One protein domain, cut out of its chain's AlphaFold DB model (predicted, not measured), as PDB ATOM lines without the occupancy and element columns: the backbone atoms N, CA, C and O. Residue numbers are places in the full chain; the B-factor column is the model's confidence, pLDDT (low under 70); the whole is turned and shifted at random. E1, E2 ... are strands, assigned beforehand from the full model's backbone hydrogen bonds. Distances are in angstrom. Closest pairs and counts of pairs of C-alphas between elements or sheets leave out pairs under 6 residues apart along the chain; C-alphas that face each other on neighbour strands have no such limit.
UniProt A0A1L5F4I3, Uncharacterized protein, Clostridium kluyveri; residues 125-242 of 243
ATOM      1  N   LYS A 125     -42.144  12.412  34.977       89.69
ATOM      2  CA  LYS A 125     -42.371  11.525  33.835       89.69
ATOM      3  C   LYS A 125     -41.688  12.092  32.602       89.69
ATOM      4  O   LYS A 125     -41.848  13.267  32.292       89.69
ATOM      5  N   VAL A 126     -40.963  11.250  31.874       92.75
ATOM      6  CA  VAL A 126     -40.379  11.613  30.579       92.75
ATOM      7  C   VAL A 126     -41.192  10.951  29.478       92.75
ATOM      8  O   VAL A 126     -41.413   9.742  29.497       92.75
ATOM      9  N   ILE A 127     -41.636  11.753  28.520       94.75
ATOM     10  CA  ILE A 127     -42.401  11.325  27.359       94.75
ATOM     11  C   ILE A 127     -41.547  11.585  26.139       94.75
ATOM     12  O   ILE A 127     -41.202  12.724  25.827       94.75
ATOM     13  N   LYS A 128     -41.214  10.508  25.442       94.88
ATOM     14  CA  LYS A 128     -40.498  10.584  24.182       94.88
ATOM     15  C   LYS A 128     -41.480  10.975  23.075       94.88
ATOM     16  O   LYS A 128     -42.508  10.320  22.917       94.88
ATOM     17  N   VAL A 129     -41.182  12.051  22.350       93.88
ATOM     18  CA  VAL A 129     -42.051  12.602  21.300       93.88
ATOM     19  C   VAL A 129     -41.510  12.258  19.917       93.88
ATOM     20  O   VAL A 129     -42.276  11.745  19.107       93.88
ATOM     21  N   ASP A 130     -40.218  12.503  19.663       92.00
ATOM     22  CA  ASP A 130     -39.536  12.276  18.376       92.00
ATOM     23  C   ASP A 130     -40.355  12.754  17.159       92.00
ATOM     24  O   ASP A 130     -40.604  12.011  16.208       92.00
ATOM     25  N   LYS A 131     -40.804  14.013  17.189       96.00
ATOM     26  CA  LYS A 131     -41.526  14.636  16.068       96.00
ATOM     27  C   LYS A 131     -40.785  15.857  15.558       96.00
ATOM     28  O   LYS A 131     -40.116  16.549  16.320       96.00
ATOM     29  N   ASN A 132     -40.949  16.148  14.276       95.69
ATOM     30  CA  ASN A 132     -40.387  17.331  13.654       95.69
ATOM     31  C   ASN A 132     -41.397  18.039  12.750       95.69
ATOM     32  O   ASN A 132     -42.319  17.443  12.193       95.69
ATOM     33  N   ILE A 133     -41.199  19.342  12.620       96.50
ATOM     34  CA  ILE A 133     -41.841  20.209  11.644       96.50
ATOM     35  C   ILE A 133     -40.723  20.704  10.739       96.50
ATOM     36  O   ILE A 133     -39.803  21.375  11.201       96.50
ATOM     37  N   ILE A 134     -40.804  20.364   9.455       96.44
ATOM     38  CA  ILE A 134     -39.843  20.794   8.436       96.44
ATOM     39  C   ILE A 134     -40.587  21.638   7.407       96.44
ATOM     40  O   ILE A 134     -41.584  21.183   6.834       96.44
ATOM     41  N   ILE A 135     -40.098  22.859   7.177       94.56
ATOM     42  CA  ILE A 135     -40.636  23.787   6.176       94.56
ATOM     43  C   ILE A 135     -39.474  24.468   5.448       94.56
ATOM     44  O   ILE A 135     -38.815  25.370   5.975       94.56
ATOM     45  N   GLY A 136     -39.210  24.015   4.221       92.75
ATOM     46  CA  GLY A 136     -38.009  24.410   3.485       92.75
ATOM     47  C   GLY A 136     -36.749  24.000   4.252       92.75
ATOM     48  O   GLY A 136     -36.570  22.828   4.565       92.75
ATOM     49  N   GLU A 137     -35.896  24.972   4.569       94.88
ATOM     50  CA  GLU A 137     -34.654  24.786   5.339       94.88
ATOM     51  C   GLU A 137     -34.803  24.970   6.862       94.88
ATOM     52  O   GLU A 137     -33.804  24.896   7.592       94.88
ATOM     53  N   ASN A 138     -36.027  25.257   7.321       96.50
ATOM     54  CA  ASN A 138     -36.368  25.503   8.719       96.50
ATOM     55  C   ASN A 138     -36.850  24.211   9.366       96.50
ATOM     56  O   ASN A 138     -37.570  23.420   8.748       96.50
ATOM     57  N   GLU A 139     -36.482  24.027  10.625       97.06
ATOM     58  CA  GLU A 139     -36.744  22.802  11.362       97.06
ATOM     59  C   GLU A 139     -37.072  23.115  12.821       97.06
ATOM     60  O   GLU A 139     -36.340  23.838  13.496       97.06
ATOM     61  N   LEU A 140     -38.162  22.534  13.314       97.69
ATOM     62  CA  LEU A 140     -38.510  22.498  14.729       97.69
ATOM     63  C   LEU A 140     -38.684  21.040  15.141       97.69
ATOM     64  O   LEU A 140     -39.583  20.359  14.653       97.69
ATOM     65  N   THR A 141     -37.832  20.556  16.036       96.94
ATOM     66  CA  THR A 141     -37.888  19.184  16.549       96.94
ATOM     67  C   THR A 141     -38.311  19.171  18.007       96.94
ATOM     68  O   THR A 141     -37.903  20.022  18.796       96.94
ATOM     69  N   LEU A 142     -39.117  18.178  18.366       96.62
ATOM     70  CA  LEU A 142     -39.474  17.836  19.731       96.62
ATOM     71  C   LEU A 142     -38.865  16.472  20.046       96.62
ATOM     72  O   LEU A 142     -39.278  15.462  19.477       96.62
ATOM     73  N   GLY A 143     -37.892  16.456  20.957       95.25
ATOM     74  CA  GLY A 143     -37.252  15.232  21.433       95.25
ATOM     75  C   GLY A 143     -38.078  14.593  22.543       95.25
ATOM     76  O   GLY A 143     -38.874  13.687  22.309       95.25
ATOM     77  N   ASN A 144     -37.919  15.108  23.761       96.19
ATOM     78  CA  ASN A 144     -38.633  14.657  24.955       96.19
ATOM     79  C   ASN A 144     -39.428  15.790  25.604       96.19
ATOM     80  O   ASN A 144     -38.965  16.932  25.649       96.19
ATOM     81  N   ILE A 145     -40.556  15.433  26.207       95.94
ATOM     82  CA  ILE A 145     -41.250  16.260  27.187       95.94
ATOM     83  C   ILE A 145     -41.030  15.656  28.570       95.94
ATOM     84  O   ILE A 145     -41.401  14.510  28.818       95.94
ATOM     85  N   THR A 146     -40.433  16.427  29.471       93.56
ATOM     86  CA  THR A 146     -40.233  16.023  30.864       93.56
ATOM     87  C   THR A 146     -41.237  16.761  31.727       93.56
ATOM     88  O   THR A 146     -41.158  17.975  31.888       93.56
ATOM     89  N   ILE A 147     -42.185  16.026  32.284       91.06
ATOM     90  CA  ILE A 147     -43.130  16.524  33.274       91.06
ATOM     91  C   ILE A 147     -42.467  16.349  34.631       91.06
ATOM     92  O   ILE A 147     -42.108  15.233  34.998       91.06
ATOM     93  N   THR A 148     -42.311  17.434  35.367       85.50
ATOM     94  CA  THR A 148     -41.947  17.412  36.783       85.50
ATOM     95  C   THR A 148     -43.146  17.917  37.596       85.50
ATOM     96  O   THR A 148     -44.159  18.350  37.025       85.50
ATOM     97  N   PRO A 149     -43.087  17.869  38.934       79.88
ATOM     98  CA  PRO A 149     -44.158  18.408  39.765       79.88
ATOM     99  C   PRO A 149     -44.468  19.889  39.503       79.88
ATOM    100  O   PRO A 149     -45.628  20.282  39.467       79.88
ATOM    101  N   ASP A 150     -43.444  20.711  39.265       79.50
ATOM    102  CA  ASP A 150     -43.580  22.166  39.154       79.50
ATOM    103  C   ASP A 150     -43.682  22.690  37.718       79.50
ATOM    104  O   ASP A 150     -44.228  23.775  37.492       79.50
ATOM    105  N   ARG A 151     -43.127  21.961  36.748       87.75
ATOM    106  CA  ARG A 151     -42.973  22.432  35.370       87.75
ATOM    107  C   ARG A 151     -43.126  21.303  34.363       87.75
ATOM    108  O   ARG A 151     -43.058  20.120  34.684       87.75
ATOM    109  N   VAL A 152     -43.277  21.699  33.112       92.38
ATOM    110  CA  VAL A 152     -43.094  20.817  31.965       92.38
ATOM    111  C   VAL A 152     -41.964  21.396  31.129       92.38
ATOM    112  O   VAL A 152     -42.000  22.575  30.782       92.38
ATOM    113  N   LEU A 153     -40.953  20.580  30.839       94.69
ATOM    114  CA  LEU A 153     -39.833  20.929  29.972       94.69
ATOM    115  C   LEU A 153     -40.039  20.306  28.597       94.69
ATOM    116  O   LEU A 153     -40.395  19.133  28.496       94.69
ATOM    117  N   ILE A 154     -39.759  21.071  27.548       96.94
ATOM    118  CA  ILE A 154     -39.846  20.628  26.159       96.94
ATOM    119  C   ILE A 154     -38.438  20.689  25.570       96.94
ATOM    120  O   ILE A 154     -37.895  21.758  25.295       96.94
ATOM    121  N   SER A 155     -37.824  19.523  25.399       96.62
ATOM    122  CA  SER A 155     -36.517  19.406  24.752       96.62
ATOM    123  C   SER A 155     -36.671  19.256  23.244       96.62
ATOM    124  O   SER A 155     -37.654  18.702  22.747       96.62
ATOM    125  N   GLY A 156     -35.680  19.738  22.507       96.06
ATOM    126  CA  GLY A 156     -35.742  19.760  21.059       96.06
ATOM    127  C   GLY A 156     -34.664  20.642  20.462       96.06
ATOM    128  O   GLY A 156     -33.696  20.995  21.133       96.06
ATOM    129  N   TYR A 157     -34.872  21.012  19.210       96.38
ATOM    130  CA  TYR A 157     -34.024  21.912  18.442       96.38
ATOM    131  C   TYR A 157     -34.911  22.814  17.587       96.38
ATOM    132  O   TYR A 157     -35.925  22.353  17.065       96.38
ATOM    133  N   SER A 158     -34.524  24.079  17.442       95.88
ATOM    134  CA  SER A 158     -35.229  25.050  16.608       95.88
ATOM    135  C   SER A 158     -34.249  25.769  15.689       95.88
ATOM    136  O   SER A 158     -33.227  26.295  16.135       95.88
ATOM    137  N   LYS A 159     -34.595  25.820  14.403       96.12
ATOM    138  CA  LYS A 159     -33.931  26.602  13.364       96.12
ATOM    139  C   LYS A 159     -34.989  27.290  12.513       96.12
ATOM    140  O   LYS A 159     -35.746  26.624  11.811       96.12
ATOM    141  N   GLY A 160     -35.016  28.622  12.561       95.38
ATOM    142  CA  GLY A 160     -35.962  29.432  11.787       95.38
ATOM    143  C   GLY A 160     -37.402  29.423  12.312       95.38
ATOM    144  O   GLY A 160     -38.311  29.830  11.587       95.38
ATOM    145  N   PHE A 161     -37.592  28.983  13.559       97.00
ATOM    146  CA  PHE A 161     -38.841  29.052  14.314       97.00
ATOM    147  C   PHE A 161     -38.649  29.859  15.602       97.00
ATOM    148  O   PHE A 161     -37.612  29.726  16.256       97.00
ATOM    149  N   SER A 162     -39.664  30.629  15.996       96.44
ATOM    150  CA  SER A 162     -39.695  31.373  17.265       96.44
ATOM    151  C   SER A 162     -41.033  31.215  17.982       96.44
ATOM    152  O   SER A 162     -42.079  31.188  17.339       96.44
ATOM    153  N   VAL A 163     -41.026  31.159  19.314       95.19
ATOM    154  CA  VAL A 163     -42.274  31.303  20.098       95.19
ATOM    155  C   VAL A 163     -42.653  32.780  20.271       95.19
ATOM    156  O   VAL A 163     -43.792  33.115  20.581       95.19
ATOM    157  N   TRP A 164     -41.701  33.692  20.062       93.56
ATOM    158  CA  TRP A 164     -41.899  35.126  20.236       93.56
ATOM    159  C   TRP A 164     -42.134  35.810  18.894       93.56
ATOM    160  O   TRP A 164     -41.244  35.855  18.041       93.56
ATOM    161  N   GLU A 165     -43.317  36.396  18.725       89.38
ATOM    162  CA  GLU A 165     -43.730  37.090  17.496       89.38
ATOM    163  C   GLU A 165     -42.885  38.318  17.149       89.38
ATOM    164  O   GLU A 165     -42.857  38.759  16.003       89.38
ATOM    165  N   ASN A 166     -42.210  38.906  18.137       88.25
ATOM    166  CA  ASN A 166     -41.347  40.066  17.936       88.25
ATOM    167  C   ASN A 166     -39.965  39.699  17.369       88.25
ATOM    168  O   ASN A 166     -39.212  40.602  16.999       88.25
ATOM    169  N   ASN A 167     -39.630  38.409  17.283       90.38
ATOM    170  CA  ASN A 167     -38.413  37.945  16.634       90.38
ATOM    171  C   ASN A 167     -38.568  38.066  15.111       90.38
ATOM    172  O   ASN A 167     -39.327  37.319  14.497       90.38
ATOM    173  N   LYS A 168     -37.859  39.025  14.508       86.75
ATOM    174  CA  LYS A 168     -37.925  39.315  13.065       86.75
ATOM    175  C   LYS A 168     -36.923  38.511  12.235       86.75
ATOM    176  O   LYS A 168     -36.950  38.608  11.012       86.75
ATOM    177  N   ASP A 169     -36.071  37.725  12.886       89.69
ATOM    178  CA  ASP A 169     -35.019  36.945  12.229       89.69
ATOM    179  C   ASP A 169     -35.514  35.556  11.784       89.69
ATOM    180  O   ASP A 169     -34.742  34.744  11.274       89.69
ATOM    181  N   VAL A 170     -36.805  35.263  11.974       92.62
ATOM    182  CA  VAL A 170     -37.438  33.993  11.607       92.62
ATOM    183  C   VAL A 170     -38.638  34.206  10.690       92.62
ATOM    184  O   VAL A 170     -39.298  35.241  10.724       92.62
ATOM    185  N   ASN A 171     -38.950  33.191   9.885       90.31
ATOM    186  CA  ASN A 171     -40.102  33.206   8.976       90.31
ATOM    187  C   ASN A 171     -41.314  32.445   9.527       90.31
ATOM    188  O   ASN A 171     -42.429  32.581   9.008       90.31
ATOM    189  N   TYR A 172     -41.092  31.631  10.558       96.75
ATOM    190  CA  TYR A 172     -42.094  30.778  11.168       96.75
ATOM    191  C   TYR A 172     -42.108  30.975  12.674       96.75
ATOM    192  O   TYR A 172     -41.087  31.242  13.309       96.75
ATOM    193  N   TYR A 173     -43.288  30.800  13.238       96.69
ATOM    194  CA  TYR A 173     -43.534  30.885  14.661       96.69
ATOM    195  C   TYR A 173     -44.316  29.660  15.114       96.69
ATOM    196  O   TYR A 173     -44.779  28.871  14.285       96.69
ATOM    197  N   TYR A 174     -44.454  29.479  16.420       97.31
ATOM    198  CA  TYR A 174     -45.312  28.440  16.968       97.31
ATOM    199  C   TYR A 174     -45.979  28.892  18.259       97.31
ATOM    200  O   TYR A 174     -45.339  29.491  19.119       97.31
ATOM    201  N   ASP A 175     -47.257  28.554  18.391       96.12
ATOM    202  CA  ASP A 175     -47.981  28.663  19.651       96.12
ATOM    203  C   ASP A 175     -47.932  27.303  20.362       96.12
ATOM    204  O   ASP A 175     -47.934  26.244  19.722       96.12
ATOM    205  N   VAL A 176     -47.881  27.327  21.694       96.44
ATOM    206  CA  VAL A 176     -48.055  26.136  22.532       96.44
ATOM    207  C   VAL A 176     -49.372  26.288  23.264       96.44
ATOM    208  O   VAL A 176     -49.573  27.294  23.937       96.44
ATOM    209  N   VAL A 177     -50.264  25.312  23.122       95.38
ATOM    210  CA  VAL A 177     -51.575  25.332  23.780       95.38
ATOM    211  C   VAL A 177     -51.879  24.005  24.467       95.38
ATOM    212  O   VAL A 177     -51.329  22.964  24.088       95.38
ATOM    213  N   ASP A 178     -52.743  24.045  25.473       93.62
ATOM    214  CA  ASP A 178     -53.202  22.869  26.214       93.62
ATOM    215  C   ASP A 178     -54.355  22.121  25.496       93.62
ATOM    216  O   ASP A 178     -54.675  22.366  24.324       93.62
ATOM    217  N   GLU A 179     -54.983  21.159  26.181       91.25
ATOM    218  CA  GLU A 179     -56.174  20.460  25.679       91.25
ATOM    219  C   GLU A 179     -57.379  21.366  25.370       91.25
ATOM    220  O   GLU A 179     -58.146  21.035  24.459       91.25
ATOM    221  N   ASN A 180     -57.533  22.481  26.087       91.12
ATOM    222  CA  ASN A 180     -58.644  23.426  25.955       91.12
ATOM    223  C   ASN A 180     -58.386  24.470  24.860       91.12
ATOM    224  O   ASN A 180     -59.316  25.135  24.406       91.12
ATOM    225  N   GLY A 181     -57.144  24.557  24.376       90.25
ATOM    226  CA  GLY A 181     -56.708  25.579  23.430       90.25
ATOM    227  C   GLY A 181     -56.202  26.845  24.116       90.25
ATOM    228  O   GLY A 181     -55.955  27.835  23.426       90.25
ATOM    229  N   ASP A 182     -56.016  26.807  25.435       91.06
ATOM    230  CA  ASP A 182     -55.460  27.911  26.200       91.06
ATOM    231  C   ASP A 182     -53.952  27.998  25.969       91.06
ATOM    232  O   ASP A 182     -53.244  26.989  25.885       91.06
ATOM    233  N   SER A 183     -53.456  29.228  25.825       91.00
ATOM    234  CA  SER A 183     -52.040  29.478  25.566       91.00
ATOM    235  C   SER A 183     -51.192  29.082  26.765       91.00
ATOM    236  O   SER A 183     -51.440  29.497  27.895       91.00
ATOM    237  N   VAL A 184     -50.142  28.318  26.492       92.44
ATOM    238  CA  VAL A 184     -49.158  27.888  27.474       92.44
ATOM    239  C   VAL A 184     -47.912  28.763  27.321       92.44
ATOM    240  O   VAL A 184     -47.136  28.585  26.376       92.44
ATOM    241  N   PRO A 185     -47.674  29.718  28.239       90.62
ATOM    242  CA  PRO A 185     -46.600  30.687  28.087       90.62
ATOM    243  C   PRO A 185     -45.243  30.049  28.388       90.62
ATOM    244  O   PRO A 185     -44.840  29.897  29.550       90.62
ATOM    245  N   LEU A 186     -44.504  29.714  27.328       94.38
ATOM    246  CA  LEU A 186     -43.129  29.249  27.455       94.38
ATOM    247  C   LEU A 186     -42.229  30.344  28.034       94.38
ATOM    248  O   LEU A 186     -42.299  31.516  27.663       94.38
ATOM    249  N   LYS A 187     -41.344  29.939  28.945       91.88
ATOM    250  CA  LYS A 187     -40.294  30.803  29.496       91.88
ATOM    251  C   LYS A 187     -39.078  30.921  28.592       91.88
ATOM    252  O   LYS A 187     -38.326  31.870  28.757       91.88
ATOM    253  N   GLU A 188     -38.907  29.984  27.668       94.50
ATOM    254  CA  GLU A 188     -37.779  29.925  26.745       94.50
ATOM    255  C   GLU A 188     -38.185  29.149  25.480       94.50
ATOM    256  O   GLU A 188     -39.154  28.386  25.509       94.50
ATOM    257  N   GLU A 189     -37.469  29.327  24.370       94.94
ATOM    258  CA  GLU A 189     -37.752  28.612  23.118       94.94
ATOM    259  C   GLU A 189     -37.361  27.128  23.158       94.94
ATOM    260  O   GLU A 189     -36.417  26.700  23.836       94.94
ATOM    261  N   ILE A 190     -38.055  26.316  22.356       96.25
ATOM    262  CA  ILE A 190     -37.638  24.939  22.072       96.25
ATOM    263  C   ILE A 190     -36.242  24.989  21.431       96.25
ATOM    264  O   ILE A 190     -35.993  25.767  20.515       96.25
ATOM    265  N   GLY A 191     -35.308  24.181  21.940       93.19
ATOM    266  CA  GLY A 191     -33.886  24.246  21.572       93.19
ATOM    267  C   GLY A 191     -33.026  25.148  22.458       93.19
ATOM    268  O   GLY A 191     -31.806  25.016  22.430       93.19
ATOM    269  N   LYS A 192     -33.637  25.994  23.296       93.56
ATOM    270  CA  LYS A 192     -32.946  26.848  24.281       93.56
ATOM    271  C   LYS A 192     -33.307  26.518  25.733       93.56
ATOM    272  O   LYS A 192     -32.918  27.230  26.648       93.56
ATOM    273  N   GLY A 193     -34.003  25.402  25.954       91.56
ATOM    274  CA  GLY A 193     -34.443  24.972  27.281       91.56
ATOM    275  C   GLY A 193     -35.881  25.367  27.604       91.56
ATOM    276  O   GLY A 193     -36.158  25.707  28.747       91.56
ATOM    277  N   ALA A 194     -36.789  25.318  26.622       96.00
ATOM    278  CA  ALA A 194     -38.215  25.576  26.813       96.00
ATOM    279  C   ALA A 194     -38.816  24.860  28.022       96.00
ATOM    280  O   ALA A 194     -38.688  23.644  28.192       96.00
ATOM    281  N   TYR A 195     -39.559  25.624  28.813       94.06
ATOM    282  CA  TYR A 195     -40.395  25.100  29.876       94.06
ATOM    283  C   TYR A 195     -41.529  26.068  30.206       94.06
ATOM    284  O   TYR A 195     -41.471  27.256  29.880       94.06
ATOM    285  N   PHE A 196     -42.534  25.568  30.911       91.06
ATOM    286  CA  PHE A 196     -43.570  26.378  31.541       91.06
ATOM    287  C   PHE A 196     -43.941  25.785  32.906       91.06
ATOM    288  O   PHE A 196     -43.666  24.617  33.184       91.06
ATOM    289  N   TYR A 197     -44.536  26.601  33.774       85.12
ATOM    290  CA  TYR A 197     -44.951  26.176  35.110       85.12
ATOM    291  C   TYR A 197     -46.331  25.538  35.080       85.12
ATOM    292  O   TYR A 197     -47.221  26.044  34.410       85.12
ATOM    293  N   ARG A 198     -46.510  24.463  35.849       81.31
ATOM    294  CA  ARG A 198     -47.804  23.783  35.970       81.31
ATOM    295  C   ARG A 198     -48.741  24.467  36.956       81.31
ATOM    296  O   ARG A 198     -49.935  24.280  36.855       81.31
ATOM    297  N   ASN A 199     -48.215  25.209  37.937       71.38
ATOM    298  CA  ASN A 199     -49.003  25.869  38.992       71.38
ATOM    299  C   ASN A 199     -50.044  24.948  39.675       71.38
ATOM    300  O   ASN A 199     -51.104  25.403  40.090       71.38
ATOM    301  N   GLY A 200     -49.744  23.648  39.798       64.12
ATOM    302  CA  GLY A 200     -50.662  22.645  40.354       64.12
ATOM    303  C   GLY A 200     -51.677  22.067  39.358       64.12
ATOM    304  O   GLY A 200     -52.424  21.159  39.713       64.12
ATOM    305  N   GLU A 201     -51.685  22.528  38.111       73.69
ATOM    306  CA  GLU A 201     -52.576  22.038  37.066       73.69
ATOM    307  C   GLU A 201     -52.064  20.736  36.430       73.69
ATOM    308  O   GLU A 201     -50.861  20.448  36.294       73.69
ATOM    309  N   VAL A 202     -53.028  19.902  36.045       80.62
ATOM    310  CA  VAL A 202     -52.788  18.685  35.278       80.62
ATOM    311  C   VAL A 202     -53.046  19.014  33.820       80.62
ATOM    312  O   VAL A 202     -54.192  19.192  33.429       80.62
ATOM    313  N   ILE A 203     -51.979  19.057  33.030       82.88
ATOM    314  CA  ILE A 203     -52.074  19.224  31.580       82.88
ATOM    315  C   ILE A 203     -51.961  17.845  30.965       82.88
ATOM    316  O   ILE A 203     -50.982  17.126  31.181       82.88
ATOM    317  N   ASN A 204     -52.991  17.465  30.223       89.50
ATOM    318  CA  ASN A 204     -53.094  16.139  29.641       89.50
ATOM    319  C   ASN A 204     -52.598  16.110  28.206       89.50
ATOM    320  O   ASN A 204     -52.219  15.050  27.714       89.50
ATOM    321  N   THR A 205     -52.652  17.240  27.508       94.19
ATOM    322  CA  THR A 205     -52.242  17.339  26.112       94.19
ATOM    323  C   THR A 205     -51.523  18.653  25.875       94.19
ATOM    324  O   THR A 205     -51.926  19.688  26.385       94.19
ATOM    325  N   LEU A 206     -50.480  18.612  25.053       96.00
ATOM    326  CA  LEU A 206     -49.879  19.813  24.485       96.00
ATOM    327  C   LEU A 206     -49.999  19.776  22.970       96.00
ATOM    328  O   LEU A 206     -49.761  18.739  22.341       96.00
ATOM    329  N   LYS A 207     -50.333  20.921  22.383       96.94
ATOM    330  CA  LYS A 207     -50.290  21.141  20.941       96.94
ATOM    331  C   LYS A 207     -49.247  22.200  20.622       96.94
ATOM    332  O   LYS A 207     -49.237  23.261  21.236       96.94
ATOM    333  N   ILE A 208     -48.401  21.909  19.641       97.44
ATOM    334  CA  ILE A 208     -47.501  22.873  19.013       97.44
ATOM    335  C   ILE A 208     -48.121  23.249  17.675       97.44
ATOM    336  O   ILE A 208     -48.277  22.390  16.802       97.44
ATOM    337  N   ILE A 209     -48.502  24.515  17.539       96.94
ATOM    338  CA  ILE A 209     -49.228  25.039  16.384       96.94
ATOM    339  C   ILE A 209     -48.284  25.955  15.603       96.94
ATOM    340  O   ILE A 209     -48.126  27.115  15.980       96.94
ATOM    341  N   PRO A 210     -47.632  25.465  14.536       97.00
ATOM    342  CA  PRO A 210     -46.796  26.308  13.697       97.00
ATOM    343  C   PRO A 210     -47.642  27.279  12.867       97.00
ATOM    344  O   PRO A 210     -48.692  26.919  12.325       97.00
ATOM    345  N   TYR A 211     -47.156  28.507  12.726       96.31
ATOM    346  CA  TYR A 211     -47.784  29.546  11.918       96.31
ATOM    347  C   TYR A 211     -46.752  30.468  11.269       96.31
ATOM    348  O   TYR A 211     -45.559  30.437  11.569       96.31
ATOM    349  N   THR A 212     -47.218  31.300  10.344       95.12
ATOM    350  CA  THR A 212     -46.421  32.366   9.732       95.12
ATOM    351  C   THR A 212     -47.293  33.597   9.493       95.12
ATOM    352  O   THR A 212     -48.516  33.494   9.421       95.12
ATOM    353  N   PHE A 213     -46.671  34.767   9.366       92.69
ATOM    354  CA  PHE A 213     -47.346  35.980   8.889       92.69
ATOM    355  C   PHE A 213     -47.302  36.111   7.360       92.69
ATOM    356  O   PHE A 213     -47.995  36.950   6.783       92.69
ATOM    357  N   ASN A 214     -46.516  35.268   6.686       90.56
ATOM    358  CA  ASN A 214     -46.484  35.213   5.234       90.56
ATOM    359  C   ASN A 214     -47.713  34.467   4.716       90.56
ATOM    360  O   ASN A 214     -48.056  33.392   5.201       90.56
ATOM    361  N   LYS A 215     -48.371  35.024   3.698       91.56
ATOM    362  CA  LYS A 215     -49.572  34.415   3.127       91.56
ATOM    363  C   LYS A 215     -49.270  33.019   2.582       91.56
ATOM    364  O   LYS A 215     -48.461  32.859   1.671       91.56
ATOM    365  N   ILE A 216     -49.993  32.036   3.100       91.06
ATOM    366  CA  ILE A 216     -49.996  30.645   2.640       91.06
ATOM    367  C   ILE A 216     -51.435  30.195   2.384       91.06
ATOM    368  O   ILE A 216     -52.387  30.856   2.805       91.06
ATOM    369  N   ASN A 217     -51.603  29.075   1.683       88.94
ATOM    370  CA  ASN A 217     -52.916  28.461   1.534       88.94
ATOM    371  C   ASN A 217     -53.283  27.727   2.831       88.94
ATOM    372  O   ASN A 217     -52.659  26.723   3.162       88.94
ATOM    373  N   THR A 218     -54.263  28.245   3.565       89.19
ATOM    374  CA  THR A 218     -54.786  27.655   4.803       89.19
ATOM    375  C   THR A 218     -56.224  28.112   5.009       89.19
ATOM    376  O   THR A 218     -56.598  29.198   4.560       89.19
ATOM    377  N   ASN A 219     -57.027  27.290   5.684       83.50
ATOM    378  CA  ASN A 219     -58.401  27.636   6.038       83.50
ATOM    379  C   ASN A 219     -58.498  28.328   7.406       83.50
ATOM    380  O   ASN A 219     -59.534  28.918   7.709       83.50
ATOM    381  N   THR A 220     -57.428  28.296   8.208       89.81
ATOM    382  CA  THR A 220     -57.390  28.914   9.537       89.81
ATOM    383  C   THR A 220     -56.463  30.122   9.546       89.81
ATOM    384  O   THR A 220     -55.237  30.011   9.442       89.81
ATOM    385  N   THR A 221     -57.064  31.296   9.727       90.69
ATOM    386  CA  THR A 221     -56.353  32.564   9.896       90.69
ATOM    387  C   THR A 221     -56.831  33.300  11.135       90.69
ATOM    388  O   THR A 221     -58.031  33.328  11.404       90.69
ATOM    389  N   VAL A 222     -55.916  33.958  11.841       88.31
ATOM    390  CA  VAL A 222     -56.237  34.788  13.011       88.31
ATOM    391  C   VAL A 222     -55.748  36.210  12.757       88.31
ATOM    392  O   VAL A 222     -54.603  36.411  12.356       88.31
ATOM    393  N   ASN A 223     -56.614  37.202  12.966       86.56
ATOM    394  CA  ASN A 223     -56.221  38.609  12.926       86.56
ATOM    395  C   ASN A 223     -55.653  39.000  14.297       86.56
ATOM    396  O   ASN A 223     -56.346  38.866  15.304       86.56
ATOM    397  N   CYS A 224     -54.403  39.461  14.336       79.44
ATOM    398  CA  CYS A 224     -53.677  39.711  15.585       79.44
ATOM    399  C   CYS A 224     -53.589  41.189  15.978       79.44
ATOM    400  O   CYS A 224     -52.841  41.532  16.890       79.44
ATOM    401  N   GLY A 225     -54.363  42.059  15.321       67.62
ATOM    402  CA  GLY A 225     -54.172  43.504  15.431       67.62
ATOM    403  C   GLY A 225     -52.914  43.941  14.673       67.62
ATOM    404  O   GLY A 225     -52.050  43.128  14.359       67.62
ATOM    405  N   GLU A 226     -52.822  45.223  14.317       70.75
ATOM    406  CA  GLU A 226     -51.731  45.768  13.478       70.75
ATOM    407  C   GLU A 226     -51.713  45.260  12.018       70.75
ATOM    408  O   GLU A 226     -50.649  45.157  11.412       70.75
ATOM    409  N   ASP A 227     -52.871  44.911  11.447       72.62
ATOM    410  CA  ASP A 227     -53.016  44.396  10.069       72.62
ATOM    411  C   ASP A 227     -52.216  43.111   9.768       72.62
ATOM    412  O   ASP A 227     -52.043  42.715   8.611       72.62
ATOM    413  N   ARG A 228     -51.750  42.411  10.810       85.62
ATOM    414  CA  ARG A 228     -51.042  41.138  10.681       85.62
ATOM    415  C   ARG A 228     -52.013  39.970  10.782       85.62
ATOM    416  O   ARG A 228     -52.765  39.825  11.747       85.62
ATOM    417  N   ILE A 229     -51.957  39.105   9.774       90.81
ATOM    418  CA  ILE A 229     -52.734  37.869   9.713       90.81
ATOM    419  C   ILE A 229     -51.797  36.712  10.043       90.81
ATOM    420  O   ILE A 229     -50.827  36.483   9.321       90.81
ATOM    421  N   LYS A 230     -52.093  35.973  11.115       94.25
ATOM    422  CA  LYS A 230     -51.489  34.662  11.363       94.25
ATOM    423  C   LYS A 230     -52.120  33.648  10.422       94.25
ATOM    424  O   LYS A 230     -53.338  33.481  10.428       94.25
ATOM    425  N   TYR A 231     -51.289  32.946   9.665       95.62
ATOM    426  CA  TYR A 231     -51.680  31.818   8.831       95.62
ATOM    427  C   TYR A 231     -51.205  30.523   9.493       95.62
ATOM    428  O   TYR A 231     -49.998  30.301   9.629       95.62
ATOM    429  N   ILE A 232     -52.148  29.683   9.923       96.56
ATOM    430  CA  ILE A 232     -51.841  28.430  10.621       96.56
ATOM    431  C   ILE A 232     -51.444  27.346   9.618       96.56
ATOM    432  O   ILE A 232     -52.096  27.173   8.586       96.56
ATOM    433  N   ILE A 233     -50.394  26.591   9.940       95.88
ATOM    434  CA  ILE A 233     -49.873  25.495   9.114       95.88
ATOM    435  C   ILE A 233     -50.449  24.179   9.644       95.88
ATOM    436  O   ILE A 233     -49.815  23.443  10.400       95.88
ATOM    437  N   GLU A 234     -51.714  23.934   9.305       93.12
ATOM    438  CA  GLU A 234     -52.567  22.908   9.922       93.12
ATOM    439  C   GLU A 234     -51.995  21.487   9.811       93.12
ATOM    440  O   GLU A 234     -52.035  20.722  10.777       93.12
ATOM    441  N   ASP A 235     -51.400  21.142   8.667       93.56
ATOM    442  CA  ASP A 235     -50.822  19.817   8.402       93.56
ATOM    443  C   ASP A 235     -49.543  19.533   9.210       93.56
ATOM    444  O   ASP A 235     -49.039  18.408   9.207       93.56
ATOM    445  N   LYS A 236     -49.013  20.546   9.906       95.94
ATOM    446  CA  LYS A 236     -47.800  20.468  10.727       95.94
ATOM    447  C   LYS A 236     -48.069  20.562  12.228       95.94
ATOM    448  O   LYS A 236     -47.116  20.554  13.005       95.94
ATOM    449  N   ILE A 237     -49.328  20.631  12.660       96.19
ATOM    450  CA  ILE A 237     -49.657  20.683  14.089       96.19
ATOM    451  C   ILE A 237     -49.217  19.385  14.772       96.19
ATOM    452  O   ILE A 237     -49.640  18.282  14.416       96.19
ATOM    453  N   ILE A 238     -48.399  19.515  15.814       97.00
ATOM    454  CA  ILE A 238     -47.990  18.388  16.648       97.00
ATOM    455  C   ILE A 238     -48.874  18.356  17.886       97.00
ATOM    456  O   ILE A 238     -48.850  19.277  18.688       97.00
ATOM    457  N   THR A 239     -49.604  17.258  18.076       96.56
ATOM    458  CA  THR A 239     -50.270  16.942  19.349       96.56
ATOM    459  C   THR A 239     -49.459  15.895  20.110       96.56
ATOM    460  O   THR A 239     -49.032  14.888  19.524       96.56
ATOM    461  N   VAL A 240     -49.250  16.134  21.404       95.94
ATOM    462  CA  VAL A 240     -48.545  15.246  22.333       95.94
ATOM    463  C   VAL A 240     -49.461  14.910  23.502       95.94
ATOM    464  O   VAL A 240     -49.966  15.803  24.175       95.94
ATOM    465  N   ASN A 241     -49.654  13.616  23.749       94.06
ATOM    466  CA  ASN A 241     -50.371  13.137  24.924       94.06
ATOM    467  C   ASN A 241     -49.417  13.094  26.125       94.06
ATOM    468  O   ASN A 241     -48.358  12.471  26.045       94.06
ATOM    469  N   LEU A 242     -49.802  13.758  27.213       90.31
ATOM    470  CA  LEU A 242     -49.055  13.817  28.465       90.31
ATOM    471  C   LEU A 242     -49.502  12.772  29.503       90.31
ATOM    472  O   LEU A 242     -48.746  12.490  30.441       90.31
TER     473      LEU A 242
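This is residues 125 to 242 of the 243 residues of an uncharacterized protein of Clostridium kluyveri (UniProt A0A1L5F4I3). Two strongly twisted strand sheets lie face to face as a sandwich: a slab of E1, E2, E3 and E5 covers a second sheet whose body is E4, E6 and E9. The short hairpin E7 and E8 extends that second sheet at one end of the domain, away from the first sheet, and long loops run between E3, E4 and E5. The printed part has 118 residues with no named helix and nine named strands, E1 to E9 in order along the chain; the class is all strand, though under half of the residues, 58, are in named elements. The first sheet has the order E1, E2, E3, E5, all antiparallel; the second is branched at E6, and its neighbour pairs are antiparallel. The whole is compact, with a radius of gyration of the C-alphas of 13.9 A and spans of 40 by 28 by 24 A.

E1, residues 125 to 135, begins at C-alpha 125 (-42.371, 11.525, 33.835) and is 30.3 A long. E2, residues 138 to 147, is 27.0 A long. E3, residues 151 to 159, is 24.2 A long and bends by 55 degrees at residue 156. E4 is residues 172 to 177, 16.7 A, and E5 residues 195 to 197. E6, residues 205 to 212, is 23.0 A long and ends at C-alpha 212 (-46.421, 32.366, 9.732). E7 is residues 221 to 223, E8 residues 229 to 232, and E9 residues 238 to 241, ending at (-50.371, 13.137, 24.924).

E1, E2 and E3 form a meander, each strand the antiparallel neighbour of the one before, in two hairpins. N 127 and O 145 are 2.8 A apart, and N 143 and O 155 2.9 A. E5 is an edge strand beside E3, with N 152 and O 196 at 2.9 A. In the branched sheet E4 lies on one side of E6, with N 175 and O 209 at 2.9 A. E8 and E9 lie on the other side, with N 231 and O 212 at 2.8 A and N 208 and O 238 at 2.8 A. The hairpin E7 and E8 has N 230 and O 222 at 2.8 A. Between the sheets, the closest C-alphas of E1 and E9 are those of Val 129 and Val 240, 7.1 A apart.

The C-alphas farthest apart, those of Lys 125 and Asp 227, are 41.9 A apart. The printed part has no cut. The links E3 to E4 and E4 to E5 are long, with 12 and 17 residues. Mean pLDDT of the printed part is 91.6; residues 200 and 225 are under 70.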